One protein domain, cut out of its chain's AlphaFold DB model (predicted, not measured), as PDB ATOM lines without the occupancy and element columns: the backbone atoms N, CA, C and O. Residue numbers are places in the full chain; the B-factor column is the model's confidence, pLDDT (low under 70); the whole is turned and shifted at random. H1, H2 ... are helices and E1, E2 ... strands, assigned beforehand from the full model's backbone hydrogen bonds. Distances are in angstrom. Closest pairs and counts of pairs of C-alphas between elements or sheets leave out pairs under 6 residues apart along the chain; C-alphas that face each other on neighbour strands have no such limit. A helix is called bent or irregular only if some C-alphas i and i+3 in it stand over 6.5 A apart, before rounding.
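Overview. This is residues 2 to 94 of the 94 residues of an uncharacterized protein of Arcobacter sp. L (UniProt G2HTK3). Picture two small two-stranded sheets set apart: a long hairpin, E3 and E4, with the short helix H4 near it, and a short parallel pair, E1 and E2, nearer the middle, with H3 at the far end of the domain. The short helices H1 and H2 come before E1, and residues 53 to 66, with no named element, loop from E2 over to E3. The 93 printed residues hold four named helices and four named strands, in the order H1, H2, E1, H3, E2, E3, E4, H4. The class is mixed, helices and strands; one sheet is parallel, E1 beside E2, the other antiparallel, E3 beside E4. The whole is compact, with a radius of gyration of the C-alphas of 13.8 A and spans of 37 by 30 by 24 A.

Arrangement. Look first at E3, residues 67 to 73, and E4, residues 76 to 83, an antiparallel hairpin whose directions stand at 157 degrees; N 69 and O 81 are within hydrogen-bond range at 2.9 A. Next find H4, residues 86 to 92: its closest C-alpha pair with E4 is Leu 89 and Ile 83, 7.1 A. H4 only just touches H1, residues 2 to 8, with 3 pairs of C-alphas within 8 A, the closest being Met 2 and Ile 86 at 7.4 A. These two helices run the same way at a steep tilt of 68 degrees, only just short of about perpendicular. H1 is close to but not clearly touching H2, residues 14 to 17; their closest C-alphas, Leu 7 and Phe 14, are 7.7 A apart. Now turn to E1, residues 22 to 25, and E2, residues 49 to 52, parallel at 31 degrees, with N 24 and O 50 at 2.8 A. With H3, residues 31 to 43, they form a strand-helix-strand unit, two parallel neighbour strands with a helix between them in the chain, its crossover right-handed. H3 is apart from H4, and E2 is apart from E3. Each O i to N i+4 pair in H1 and H4 is within hydrogen-bond range, against 7 of 9 in H3; H2 is too short for such a pair.

Along the chain. Find C-alpha 2 at (44.407, 37.581, 88.699), where H1 begins. H3 starts at C-alpha 31, (30.676, 43.945, 70.653), and covers 16.4 A; it is irregular, but only just, with C-alphas 36 and 39 6.9 A apart. E3 covers 19.6 A and E4 20.4 A. H4 ends at C-alpha 92, (41.299, 45.485, 100.739).

Size, cuts and confidence. The two C-alphas farthest apart, Ile 32 and Asn 74, are 39.1 A from each other. The printed part has no cut, and the link from E2 to E3 is long, 14 residues. No printed residue is under 70 in pLDDT; the mean of the printed part is 93.3.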
ATOM      1  N   MET A   2      44.167  37.496  87.257       82.88
ATOM      2  CA  MET A   2      44.407  37.581  88.699       82.88
ATOM      3  C   MET A   2      43.182  37.831  89.609       82.88
ATOM      4  O   MET A   2      42.973  37.056  90.535       82.88
ATOM      5  N   VAL A   3      42.351  38.856  89.356       92.62
ATOM      6  CA  VAL A   3      41.160  39.125  90.199       92.62
ATOM      7  C   VAL A   3      40.118  38.017  90.075       92.62
ATOM      8  O   VAL A   3      39.614  37.528  91.081       92.62
ATOM      9  N   ASN A   4      39.817  37.584  88.848       92.31
ATOM     10  CA  ASN A   4      38.821  36.543  88.623       92.31
ATOM     11  C   ASN A   4      39.265  35.206  89.223       92.31
ATOM     12  O   ASN A   4      38.434  34.494  89.778       92.31
ATOM     13  N   ASP A   5      40.555  34.875  89.128       93.00
ATOM     14  CA  ASP A   5      41.120  33.649  89.694       93.00
ATOM     15  C   ASP A   5      41.059  33.693  91.232       93.00
ATOM     16  O   ASP A   5      40.601  32.737  91.862       93.00
ATOM     17  N   TYR A   6      41.409  34.840  91.831       95.06
ATOM     18  CA  TYR A   6      41.256  35.081  93.268       95.06
ATOM     19  C   TYR A   6      39.803  34.898  93.716       95.06
ATOM     20  O   TYR A   6      39.542  34.080  94.595       95.06
ATOM     21  N   LEU A   7      38.844  35.586  93.088       95.75
ATOM     22  CA  LEU A   7      37.429  35.514  93.473       95.75
ATOM     23  C   LEU A   7      36.819  34.126  93.227       95.75
ATOM     24  O   LEU A   7      36.028  33.649  94.036       95.75
ATOM     25  N   SER A   8      37.230  33.428  92.164       95.00
ATOM     26  CA  SER A   8      36.750  32.066  91.872       95.00
ATOM     27  C   SER A   8      37.180  31.050  92.936       95.00
ATOM     28  O   SER A   8      36.464  30.073  93.170       95.00
ATOM     29  N   SER A   9      38.313  31.295  93.607       95.06
ATOM     30  CA  SER A   9      38.795  30.473  94.725       95.06
ATOM     31  C   SER A   9      37.999  30.663  96.026       95.06
ATOM     32  O   SER A   9      38.089  29.826  96.923       95.06
ATOM     33  N   LYS A  10      37.211  31.741  96.143       95.56
ATOM     34  CA  LYS A  10      36.408  32.059  97.334       95.56
ATOM     35  C   LYS A  10      35.001  31.464  97.239       95.56
ATOM     36  O   LYS A  10      34.672  30.790  96.266       95.56
ATOM     37  N   SER A  11      34.163  31.657  98.257       95.44
ATOM     38  CA  SER A  11      32.737  31.307  98.184       95.44
ATOM     39  C   SER A  11      31.977  32.256  97.248       95.44
ATOM     40  O   SER A  11      32.433  33.362  96.971       95.44
ATOM     41  N   GLU A  12      30.806  31.835  96.764       94.56
ATOM     42  CA  GLU A  12      29.919  32.672  95.931       94.56
ATOM     43  C   GLU A  12      29.521  33.993  96.613       94.56
ATOM     44  O   GLU A  12      29.539  35.047  95.981       94.56
ATOM     45  N   ASN A  13      29.299  33.955  97.931       95.62
ATOM     46  CA  ASN A  13      28.898  35.114  98.736       95.62
ATOM     47  C   ASN A  13      30.093  35.891  99.315       95.62
ATOM     48  O   ASN A  13      29.917  36.721 100.199       95.62
ATOM     49  N   PHE A  14      31.325  35.620  98.866       96.81
ATOM     50  CA  PHE A  14      32.523  36.270  99.407       96.81
ATOM     51  C   PHE A  14      32.439  37.797  99.306       96.81
ATOM     52  O   PHE A  14      32.596  38.490 100.304       96.81
ATOM     53  N   LEU A  15      32.123  38.327  98.122       96.62
ATOM     54  CA  LEU A  15      32.005  39.773  97.926       96.62
ATOM     55  C   LEU A  15      30.902  40.389  98.799       96.62
ATOM     56  O   LEU A  15      31.122  41.440  99.387       96.62
ATOM     57  N   GLU A  16      29.756  39.718  98.936       95.44
ATOM     58  CA  GLU A  16      28.653  40.178  99.787       95.44
ATOM     59  C   GLU A  16      29.056  40.226 101.264       95.44
ATOM     60  O   GLU A  16      28.890  41.254 101.917       95.44
ATOM     61  N   ASN A  17      29.678  39.155 101.768       96.50
ATOM     62  CA  ASN A  17      30.154  39.071 103.150       96.50
ATOM     63  C   ASN A  17      31.201  40.148 103.484       96.50
ATOM     64  O   ASN A  17      31.293  40.583 104.630       96.50
ATOM     65  N   HIS A  18      31.972  40.583 102.484       96.00
ATOM     66  CA  HIS A  18      32.963  41.655 102.603       96.00
ATOM     67  C   HIS A  18      32.440  43.020 102.116       96.00
ATOM     68  O   HIS A  18      33.229  43.942 101.923       96.00
ATOM     69  N   HIS A  19      31.120  43.176 101.939       95.31
ATOM     70  CA  HIS A  19      30.456  44.423 101.526       95.31
ATOM     71  C   HIS A  19      31.076  45.066 100.272       95.31
ATOM     72  O   HIS A  19      31.177  46.289 100.150       95.31
ATOM     73  N   ALA A  20      31.509  44.230  99.332       96.62
ATOM     74  CA  ALA A  20      32.261  44.619  98.153       96.62
ATOM     75  C   ALA A  20      31.479  44.337  96.869       96.62
ATOM     76  O   ALA A  20      30.670  43.416  96.773       96.62
ATOM     77  N   ILE A  21      31.766  45.127  95.836       95.75
ATOM     78  CA  ILE A  21      31.205  44.961  94.497       95.75
ATOM     79  C   ILE A  21      32.362  44.897  93.509       95.75
ATOM     80  O   ILE A  21      33.230  45.769  93.504       95.75
ATOM     81  N   PHE A  22      32.352  43.884  92.644       96.19
ATOM     82  CA  PHE A  22      33.307  43.792  91.549       96.19
ATOM     83  C   PHE A  22      32.723  44.387  90.266       96.19
ATOM     84  O   PHE A  22      31.628  44.024  89.829       96.19
ATOM     85  N   ILE A  23      33.476  45.302  89.657       95.44
ATOM     86  CA  ILE A  23      33.123  45.959  88.401       95.44
ATOM     87  C   ILE A  23      34.178  45.598  87.360       95.44
ATOM     88  O   ILE A  23      35.364  45.857  87.554       95.44
ATOM     89  N   ASN A  24      33.744  45.031  86.239       93.25
ATOM     90  CA  ASN A  24      34.603  44.709  85.113       93.25
ATOM     91  C   ASN A  24      34.296  45.634  83.931       93.25
ATOM     92  O   ASN A  24      33.160  45.716  83.450       93.25
ATOM     93  N   ASN A  25      35.318  46.335  83.447       92.12
ATOM     94  CA  ASN A  25      35.186  47.151  82.254       92.12
ATOM     95  C   ASN A  25      35.432  46.294  81.006       92.12
ATOM     96  O   ASN A  25      36.535  45.801  80.790       92.12
ATOM     97  N   ILE A  26      34.395  46.144  80.184       92.25
ATOM     98  CA  ILE A  26      34.432  45.384  78.927       92.25
ATOM     99  C   ILE A  26      34.230  46.290  77.710       92.25
ATOM    100  O   ILE A  26      33.995  45.795  76.608       92.25
ATOM    101  N   SER A  27      34.295  47.609  77.907       90.12
ATOM    102  CA  SER A  27      33.928  48.585  76.888       90.12
ATOM    103  C   SER A  27      34.893  48.561  75.708       90.12
ATOM    104  O   SER A  27      34.441  48.663  74.580       90.12
ATOM    105  N   SER A  28      36.187  48.321  75.955       84.06
ATOM    106  CA  SER A  28      37.243  48.291  74.931       84.06
ATOM    107  C   SER A  28      37.183  47.097  73.970       84.06
ATOM    108  O   SER A  28      38.007  46.981  73.063       84.06
ATOM    109  N   SER A  29      36.278  46.140  74.202       81.31
ATOM    110  CA  SER A  29      36.167  44.928  73.391       81.31
ATOM    111  C   SER A  29      35.113  45.101  72.295       81.31
ATOM    112  O   SER A  29      33.984  45.498  72.597       81.31
ATOM    113  N   PRO A  30      35.397  44.713  71.035       86.56
ATOM    114  CA  PRO A  30      34.389  44.709  69.983       86.56
ATOM    115  C   PRO A  30      33.145  43.918  70.403       86.56
ATOM    116  O   PRO A  30      33.243  42.793  70.897       86.56
ATOM    117  N   THR A  31      31.959  44.481  70.151       87.69
ATOM    118  CA  THR A  31      30.676  43.945  70.653       87.69
ATOM    119  C   THR A  31      30.465  42.459  70.324       87.69
ATOM    120  O   THR A  31      29.913  41.715  71.133       87.69
ATOM    121  N   ILE A  32      30.909  42.007  69.149       91.00
ATOM    122  CA  ILE A  32      30.778  40.608  68.717       91.00
ATOM    123  C   ILE A  32      31.629  39.679  69.596       91.00
ATOM    124  O   ILE A  32      31.122  38.666  70.075       91.00
ATOM    125  N   ILE A  33      32.887  40.049  69.861       89.56
ATOM    126  CA  ILE A  33      33.803  39.284  70.721       89.56
ATOM    127  C   ILE A  33      33.258  39.226  72.147       89.56
ATOM    128  O   ILE A  33      33.204  38.154  72.754       89.56
ATOM    129  N   THR A  34      32.759  40.360  72.642       90.50
ATOM    130  CA  THR A  34      32.119  40.444  73.955       90.50
ATOM    131  C   THR A  34      30.957  39.461  74.080       90.50
ATOM    132  O   THR A  34      30.878  38.728  75.062       90.50
ATOM    133  N   LYS A  35      30.071  39.391  73.078       91.06
ATOM    134  CA  LYS A  35      28.905  38.496  73.100       91.06
ATOM    135  C   LYS A  35      29.267  37.017  72.967       91.06
ATOM    136  O   LYS A  35      28.659  36.201  73.649       91.06
ATOM    137  N   MET A  36      30.218  36.684  72.097       93.44
ATOM    138  CA  MET A  36      30.552  35.292  71.779       93.44
ATOM    139  C   MET A  36      31.471  34.634  72.810       93.44
ATOM    140  O   MET A  36      31.385  33.426  72.999       93.44
ATOM    141  N   PHE A  37      32.335  35.403  73.483       90.56
ATOM    142  CA  PHE A  37      33.373  34.839  74.357       90.56
ATOM    143  C   PHE A  37      33.378  35.445  75.760       90.56
ATOM    144  O   PHE A  37      33.355  34.708  76.747       90.56
ATOM    145  N   THR A  38      33.370  36.776  75.877       90.44
ATOM    146  CA  THR A  38      33.510  37.447  77.179       90.44
ATOM    147  C   THR A  38      32.294  37.215  78.074       90.44
ATOM    148  O   THR A  38      32.456  36.811  79.220       90.44
ATOM    149  N   LEU A  39      31.073  37.425  77.568       93.75
ATOM    150  CA  LEU A  39      29.846  37.241  78.346       93.75
ATOM    151  C   LEU A  39      29.615  35.783  78.771       93.75
ATOM    152  O   LEU A  39      29.307  35.592  79.944       93.75
ATOM    153  N   PRO A  40      29.777  34.760  77.903       94.50
ATOM    154  CA  PRO A  40      29.720  33.365  78.336       94.50
ATOM    155  C   PRO A  40      30.695  33.065  79.476       94.50
ATOM    156  O   PRO A  40      30.260  32.633  80.535       94.50
ATOM    157  N   LYS A  41      31.976  33.431  79.326       92.12
ATOM    158  CA  LYS A  41      32.982  33.230  80.379       92.12
ATOM    159  C   LYS A  41      32.625  33.949  81.685       92.12
ATOM    160  O   LYS A  41      32.879  33.423  82.760       92.12
ATOM    161  N   LEU A  42      32.068  35.160  81.604       93.25
ATOM    162  CA  LEU A  42      31.660  35.913  82.793       93.25
ATOM    163  C   LEU A  42      30.463  35.279  83.515       93.25
ATOM    164  O   LEU A  42      30.360  35.427  84.728       93.25
ATOM    165  N   ARG A  43      29.579  34.581  82.791       93.19
ATOM    166  CA  ARG A  43      28.429  33.862  83.367       93.19
ATOM    167  C   ARG A  43      28.825  32.598  84.124       93.19
ATOM    168  O   ARG A  43      28.072  32.186  84.996       93.19
ATOM    169  N   ASP A  44      29.980  32.013  83.815       94.19
ATOM    170  CA  ASP A  44      30.489  30.828  84.517       94.19
ATOM    171  C   ASP A  44      31.007  31.158  85.929       94.19
ATOM    172  O   ASP A  44      31.207  30.263  86.753       94.19
ATOM    173  N   TYR A  45      31.240  32.439  86.234       95.06
ATOM    174  CA  TYR A  45      31.647  32.859  87.569       95.06
ATOM    175  C   TYR A  45      30.472  32.807  88.548       95.06
ATOM    176  O   TYR A  45      29.408  33.369  88.316       95.06
ATOM    177  N   LYS A  46      30.714  32.192  89.707       93.94
ATOM    178  CA  LYS A  46      29.745  32.044  90.806       93.94
ATOM    179  C   LYS A  46      29.552  33.303  91.667       93.94
ATOM    180  O   LYS A  46      29.087  33.201  92.791       93.94
ATOM    181  N   TYR A  47      29.981  34.469  91.200       94.56
ATOM    182  CA  TYR A  47      29.877  35.733  91.931       94.56
ATOM    183  C   TYR A  47      29.339  36.824  91.011       94.56
ATOM    184  O   TYR A  47      29.525  36.784  89.795       94.56
ATOM    185  N   THR A  48      28.675  37.818  91.597       92.56
ATOM    186  CA  THR A  48      28.086  38.926  90.839       92.56
ATOM    187  C   THR A  48      29.170  39.845  90.281       92.56
ATOM    188  O   THR A  48      30.082  40.263  90.995       92.56
ATOM    189  N   ILE A  49      29.040  40.196  89.000       94.88
ATOM    190  CA  ILE A  49      29.948  41.103  88.292       94.88
ATOM    191  C   ILE A  49      29.122  42.213  87.647       94.88
ATOM    192  O   ILE A  49      28.253  41.943  86.816       94.88
ATOM    193  N   LEU A  50      29.416  43.468  87.986       95.31
ATOM    194  CA  LEU A  50      28.869  44.615  87.262       95.31
ATOM    195  C   LEU A  50      29.728  44.913  86.035       95.31
ATOM    196  O   LEU A  50      30.953  44.848  86.095       95.31
ATOM    197  N   LEU A  51      29.091  45.255  84.917       94.31
ATOM    198  CA  LEU A  51      29.770  45.428  83.635       94.31
ATOM    199  C   LEU A  51      29.651  46.863  83.134       94.31
ATOM    200  O   LEU A  51      28.552  47.414  83.061       94.31
ATOM    201  N   ILE A  52      30.781  47.449  82.737       94.06
ATOM    202  CA  ILE A  52      30.813  48.731  82.023       94.06
ATOM    203  C   ILE A  52      30.937  48.438  80.529       94.06
ATOM    204  O   ILE A  52      31.956  47.908  80.087       94.06
ATOM    205  N   TYR A  53      29.902  48.801  79.772       91.69
ATOM    206  CA  TYR A  53      29.846  48.653  78.312       91.69
ATOM    207  C   TYR A  53      30.258  49.921  77.561       91.69
ATOM    208  O   TYR A  53      30.724  49.840  76.433       91.69
ATOM    209  N   ASP A  54      30.061  51.085  78.176       91.06
ATOM    210  CA  ASP A  54      30.278  52.387  77.556       91.06
ATOM    211  C   ASP A  54      31.754  52.802  77.645       91.06
ATOM    212  O   ASP A  54      32.293  52.975  78.742       91.06
ATOM    213  N   GLU A  55      32.408  52.954  76.490       88.94
ATOM    214  CA  GLU A  55      33.810  53.384  76.396       88.94
ATOM    215  C   GLU A  55      34.013  54.828  76.848       88.94
ATOM    216  O   GLU A  55      35.092  55.167  77.330       88.94
ATOM    217  N   SER A  56      32.972  55.661  76.760       90.06
ATOM    218  CA  SER A  56      33.012  57.054  77.203       90.06
ATOM    219  C   SER A  56      32.860  57.214  78.720       90.06
ATOM    220  O   SER A  56      32.912  58.329  79.239       90.06
ATOM    221  N   ASN A  57      32.704  56.112  79.465       88.69
ATOM    222  CA  ASN A  57      32.589  56.152  80.915       88.69
ATOM    223  C   ASN A  57      33.890  56.645  81.571       88.69
ATOM    224  O   ASN A  57      34.906  55.950  81.574       88.69
ATOM    225  N   THR A  58      33.804  57.808  82.213       90.06
ATOM    226  CA  THR A  58      34.882  58.433  82.998       90.06
ATOM    227  C   THR A  58      34.667  58.325  84.509       90.06
ATOM    228  O   THR A  58      35.405  58.922  85.284       90.06
ATOM    229  N   LYS A  59      33.649  57.574  84.956       91.19
ATOM    230  CA  LYS A  59      33.281  57.480  86.382       91.19
ATOM    231  C   LYS A  59      34.292  56.686  87.208       91.19
ATOM    232  O   LYS A  59      34.331  56.849  88.423       91.19
ATOM    233  N   PHE A  60      35.051  55.807  86.557       92.88
ATOM    234  CA  PHE A  60      36.023  54.938  87.202       92.88
ATOM    235  C   PHE A  60      37.421  55.188  86.641       92.88
ATOM    236  O   PHE A  60      37.653  55.063  85.438       92.88
ATOM    237  N   GLU A  61      38.340  55.497  87.547       92.75
ATOM    238  CA  GLU A  61      39.764  55.678  87.320       92.75
ATOM    239  C   GLU A  61      40.390  54.360  86.870       92.75
ATOM    240  O   GLU A  61      40.090  53.279  87.394       92.75
ATOM    241  N   LYS A  62      41.300  54.452  85.904       88.38
ATOM    242  CA  LYS A  62      42.006  53.303  85.342       88.38
ATOM    243  C   LYS A  62      43.490  53.618  85.274       88.38
ATOM    244  O   LYS A  62      43.881  54.658  84.754       88.38
ATOM    245  N   GLN A  63      44.308  52.688  85.745       90.75
ATOM    246  CA  GLN A  63      45.751  52.700  85.527       90.75
ATOM    247  C   GLN A  63      46.170  51.392  84.865       90.75
ATOM    248  O   GLN A  63      45.608  50.337  85.167       90.75
ATOM    249  N   SER A  64      47.141  51.470  83.950       88.88
ATOM    250  CA  SER A  64      47.670  50.279  83.278       88.88
ATOM    251  C   SER A  64      48.173  49.282  84.312       88.88
ATOM    252  O   SER A  64      48.893  49.664  85.233       88.88
ATOM    253  N   ASP A  65      47.788  48.017  84.150       89.81
ATOM    254  CA  ASP A  65      48.271  46.894  84.963       89.81
ATOM    255  C   ASP A  65      48.001  47.031  86.475       89.81
ATOM    256  O   ASP A  65      48.693  46.446  87.317       89.81
ATOM    257  N   LYS A  66      46.964  47.800  86.830       94.44
ATOM    258  CA  LYS A  66      46.509  48.012  88.205       94.44
ATOM    259  C   LYS A  66      45.047  47.628  88.378       94.44
ATOM    260  O   LYS A  66      44.230  47.752  87.468       94.44
ATOM    261  N   ILE A  67      44.715  47.220  89.595       94.81
ATOM    262  CA  ILE A  67      43.339  47.130  90.074       94.81
ATOM    263  C   ILE A  67      43.043  48.440  90.804       94.81
ATOM    264  O   ILE A  67      43.740  48.782  91.760       94.81
ATOM    265  N   THR A  68      42.017  49.163  90.364       96.19
ATOM    266  CA  THR A  68      41.520  50.341  91.082       96.19
ATOM    267  C   THR A  68      40.555  49.891  92.171       96.19
ATOM    268  O   THR A  68      39.583  49.190  91.879       96.19
ATOM    269  N   THR A  69      40.783  50.300  93.417       96.62
ATOM    270  CA  THR A  69      39.860  50.045  94.530       96.62
ATOM    271  C   THR A  69      39.272  51.349  95.041       96.62
ATOM    272  O   THR A  69      39.966  52.357  95.149       96.62
ATOM    273  N   TYR A  70      37.976  51.321  95.340       97.06
ATOM    274  CA  TYR A  70      37.236  52.436  95.919       97.06
ATOM    275  C   TYR A  70      36.756  52.017  97.300       97.06
ATOM    276  O   TYR A  70      35.961  51.085  97.415       97.06
ATOM    277  N   SER A  71      37.217  52.704  98.339       96.06
ATOM    278  CA  SER A  71      36.694  52.522  99.693       96.06
ATOM    279  C   SER A  71      35.613  53.559  99.945       96.06
ATOM    280  O   SER A  71      35.859  54.760  99.793       96.06
ATOM    281  N   LEU A  72      34.421  53.101 100.321       95.75
ATOM    282  CA  LEU A  72      33.286  53.966 100.614       95.75
ATOM    283  C   LEU A  72      33.034  54.022 102.120       95.75
ATOM    284  O   LEU A  72      33.067  53.005 102.804       95.75
ATOM    285  N   GLU A  73      32.723  55.214 102.612       95.69
ATOM    286  CA  GLU A  73      32.283  55.463 103.982       95.69
ATOM    287  C   GLU A  73      31.021  56.331 103.912       95.69
ATOM    288  O   GLU A  73      31.037  57.415 103.329       95.69
ATOM    289  N   ASN A  74      29.899  55.836 104.445       94.56
ATOM    290  CA  ASN A  74      28.594  56.515 104.405       94.56
ATOM    291  C   ASN A  74      28.160  56.968 102.993       94.56
ATOM    292  O   ASN A  74      27.574  58.034 102.822       94.56
ATOM    293  N   GLY A  75      28.470  56.165 101.971       92.69
ATOM    294  CA  GLY A  75      28.138  56.458 100.571       92.69
ATOM    295  C   GLY A  75      29.096  57.421  99.861       92.69
ATOM    296  O   GLY A  75      28.921  57.670  98.670       92.69
ATOM    297  N   PHE A  76      30.129  57.921 100.545       95.88
ATOM    298  CA  PHE A  76      31.153  58.787  99.962       95.88
ATOM    299  C   PHE A  76      32.459  58.031  99.740       95.88
ATOM    300  O   PHE A  76      32.847  57.190 100.548       95.88
ATOM    301  N   ILE A  77      33.168  58.354  98.657       96.31
ATOM    302  CA  ILE A  77      34.498  57.796  98.394       96.31
ATOM    303  C   ILE A  77      35.473  58.378  99.418       96.31
ATOM    304  O   ILE A  77      35.753  59.576  99.418       96.31
ATOM    305  N   LYS A  78      36.000  57.517 100.285       97.06
ATOM    306  CA  LYS A  78      37.013  57.874 101.278       97.06
ATOM    307  C   LYS A  78      38.422  57.771 100.712       97.06
ATOM    308  O   LYS A  78      39.297  58.554 101.079       97.06
ATOM    309  N   ASN A  79      38.648  56.780  99.854       96.50
ATOM    310  CA  ASN A  79      39.962  56.493  99.308       96.50
ATOM    311  C   ASN A  79      39.858  55.799  97.940       96.50
ATOM    312  O   ASN A  79      38.930  55.023  97.704       96.50
ATOM    313  N   ILE A  80      40.821  56.097  97.065       97.19
ATOM    314  CA  ILE A  80      41.026  55.430  95.780       97.19
ATOM    315  C   ILE A  80      42.475  54.941  95.754       97.19
ATOM    316  O   ILE A  80      43.389  55.761  95.853       97.19
ATOM    317  N   ASN A  81      42.683  53.632  95.604       96.94
ATOM    318  CA  ASN A  81      44.017  53.032  95.500       96.94
ATOM    319  C   ASN A  81      44.197  52.286  94.179       96.94
ATOM    320  O   ASN A  81      43.236  51.814  93.572       96.94
ATOM    321  N   PHE A  82      45.461  52.118  93.790       97.06
ATOM    322  CA  PHE A  82      45.875  51.337  92.628       97.06
ATOM    323  C   PHE A  82      46.834  50.240  93.078       97.06
ATOM    324  O   PHE A  82      47.988  50.509  93.413       97.06
ATOM    325  N   ILE A  83      46.355  49.002  93.086       95.94
ATOM    326  CA  ILE A  83      47.096  47.848  93.610       95.94
ATOM    327  C   ILE A  83      47.526  46.909  92.479       95.94
ATOM    328  O   ILE A  83      46.937  46.920  91.395       95.94
ATOM    329  N   SER A  84      48.553  46.095  92.723       94.38
ATOM    330  CA  SER A  84      49.121  45.168  91.725       94.38
ATOM    331  C   SER A  84      49.239  43.725  92.199       94.38
ATOM    332  O   SER A  84      49.639  42.875  91.408       94.38
ATOM    333  N   SER A  85      48.936  43.426  93.462       94.44
ATOM    334  CA  SER A  85      49.169  42.098  94.043       94.44
ATOM    335  C   SER A  85      47.922  41.488  94.688       94.44
ATOM    336  O   SER A  85      46.974  42.183  95.056       94.44
ATOM    337  N   ILE A  86      47.915  40.151  94.787       94.06
ATOM    338  CA  ILE A  86      46.815  39.403  95.406       94.06
ATOM    339  C   ILE A  86      46.802  39.708  96.903       94.06
ATOM    340  O   ILE A  86      45.735  39.859  97.479       94.06
ATOM    341  N   ASP A  87      47.979  39.886  97.503       94.56
ATOM    342  CA  ASP A  87      48.121  40.260  98.907       94.56
ATOM    343  C   ASP A  87      47.505  41.632  99.206       94.56
ATOM    344  O   ASP A  87      46.865  41.809 100.241       94.56
ATOM    345  N   GLU A  88      47.668  42.612  98.313       95.38
ATOM    346  CA  GLU A  88      46.995  43.908  98.444       95.38
ATOM    347  C   GLU A  88      45.481  43.777  98.266       95.38
ATOM    348  O   GLU A  88      44.730  44.390  99.022       95.38
ATOM    349  N   LEU A  89      45.026  42.961  97.309       94.81
ATOM    350  CA  LEU A  89      43.599  42.728  97.081       94.81
ATOM    351  C   LEU A  89      42.948  42.059  98.297       94.81
ATOM    352  O   LEU A  89      41.880  42.478  98.729       94.81
ATOM    353  N   ASP A  90      43.624  41.071  98.881       94.62
ATOM    354  CA  ASP A  90      43.182  40.385 100.091       94.62
ATOM    355  C   ASP A  90      43.112  41.347 101.282       94.62
ATOM    356  O   ASP A  90      42.166  41.292 102.051       94.62
ATOM    357  N   ARG A  91      44.052  42.295 101.411       95.12
ATOM    358  CA  ARG A  91      43.988  43.337 102.456       95.12
ATOM    359  C   ARG A  91      42.820  44.300 102.276       95.12
ATOM    360  O   ARG A  91      42.299  44.777 103.275       95.12
ATOM    361  N   VAL A  92      42.446  44.611 101.036       94.38
ATOM    362  CA  VAL A  92      41.299  45.485 100.739       94.38
ATOM    363  C   VAL A  92      39.972  44.777 101.018       94.38
ATOM    364  O   VAL A  92      39.013  45.432 101.408       94.38
ATOM    365  N   LEU A  93      39.922  43.459 100.817       93.44
ATOM    366  CA  LEU A  93      38.729  42.622 100.971       93.44
ATOM    367  C   LEU A  93      38.726  41.812 102.279       93.44
ATOM    368  O   LEU A  93      38.048  40.794 102.346       93.44
ATOM    369  N   LYS A  94      39.497  42.222 103.291       83.12
ATOM    370  CA  LYS A  94      39.424  41.665 104.650       83.12
ATOM    371  C   LYS A  94      38.311  42.345 105.423       83.12
ATOM    372  O   LYS A  94      37.425  41.606 105.900       83.12
TER     373      LYS A  94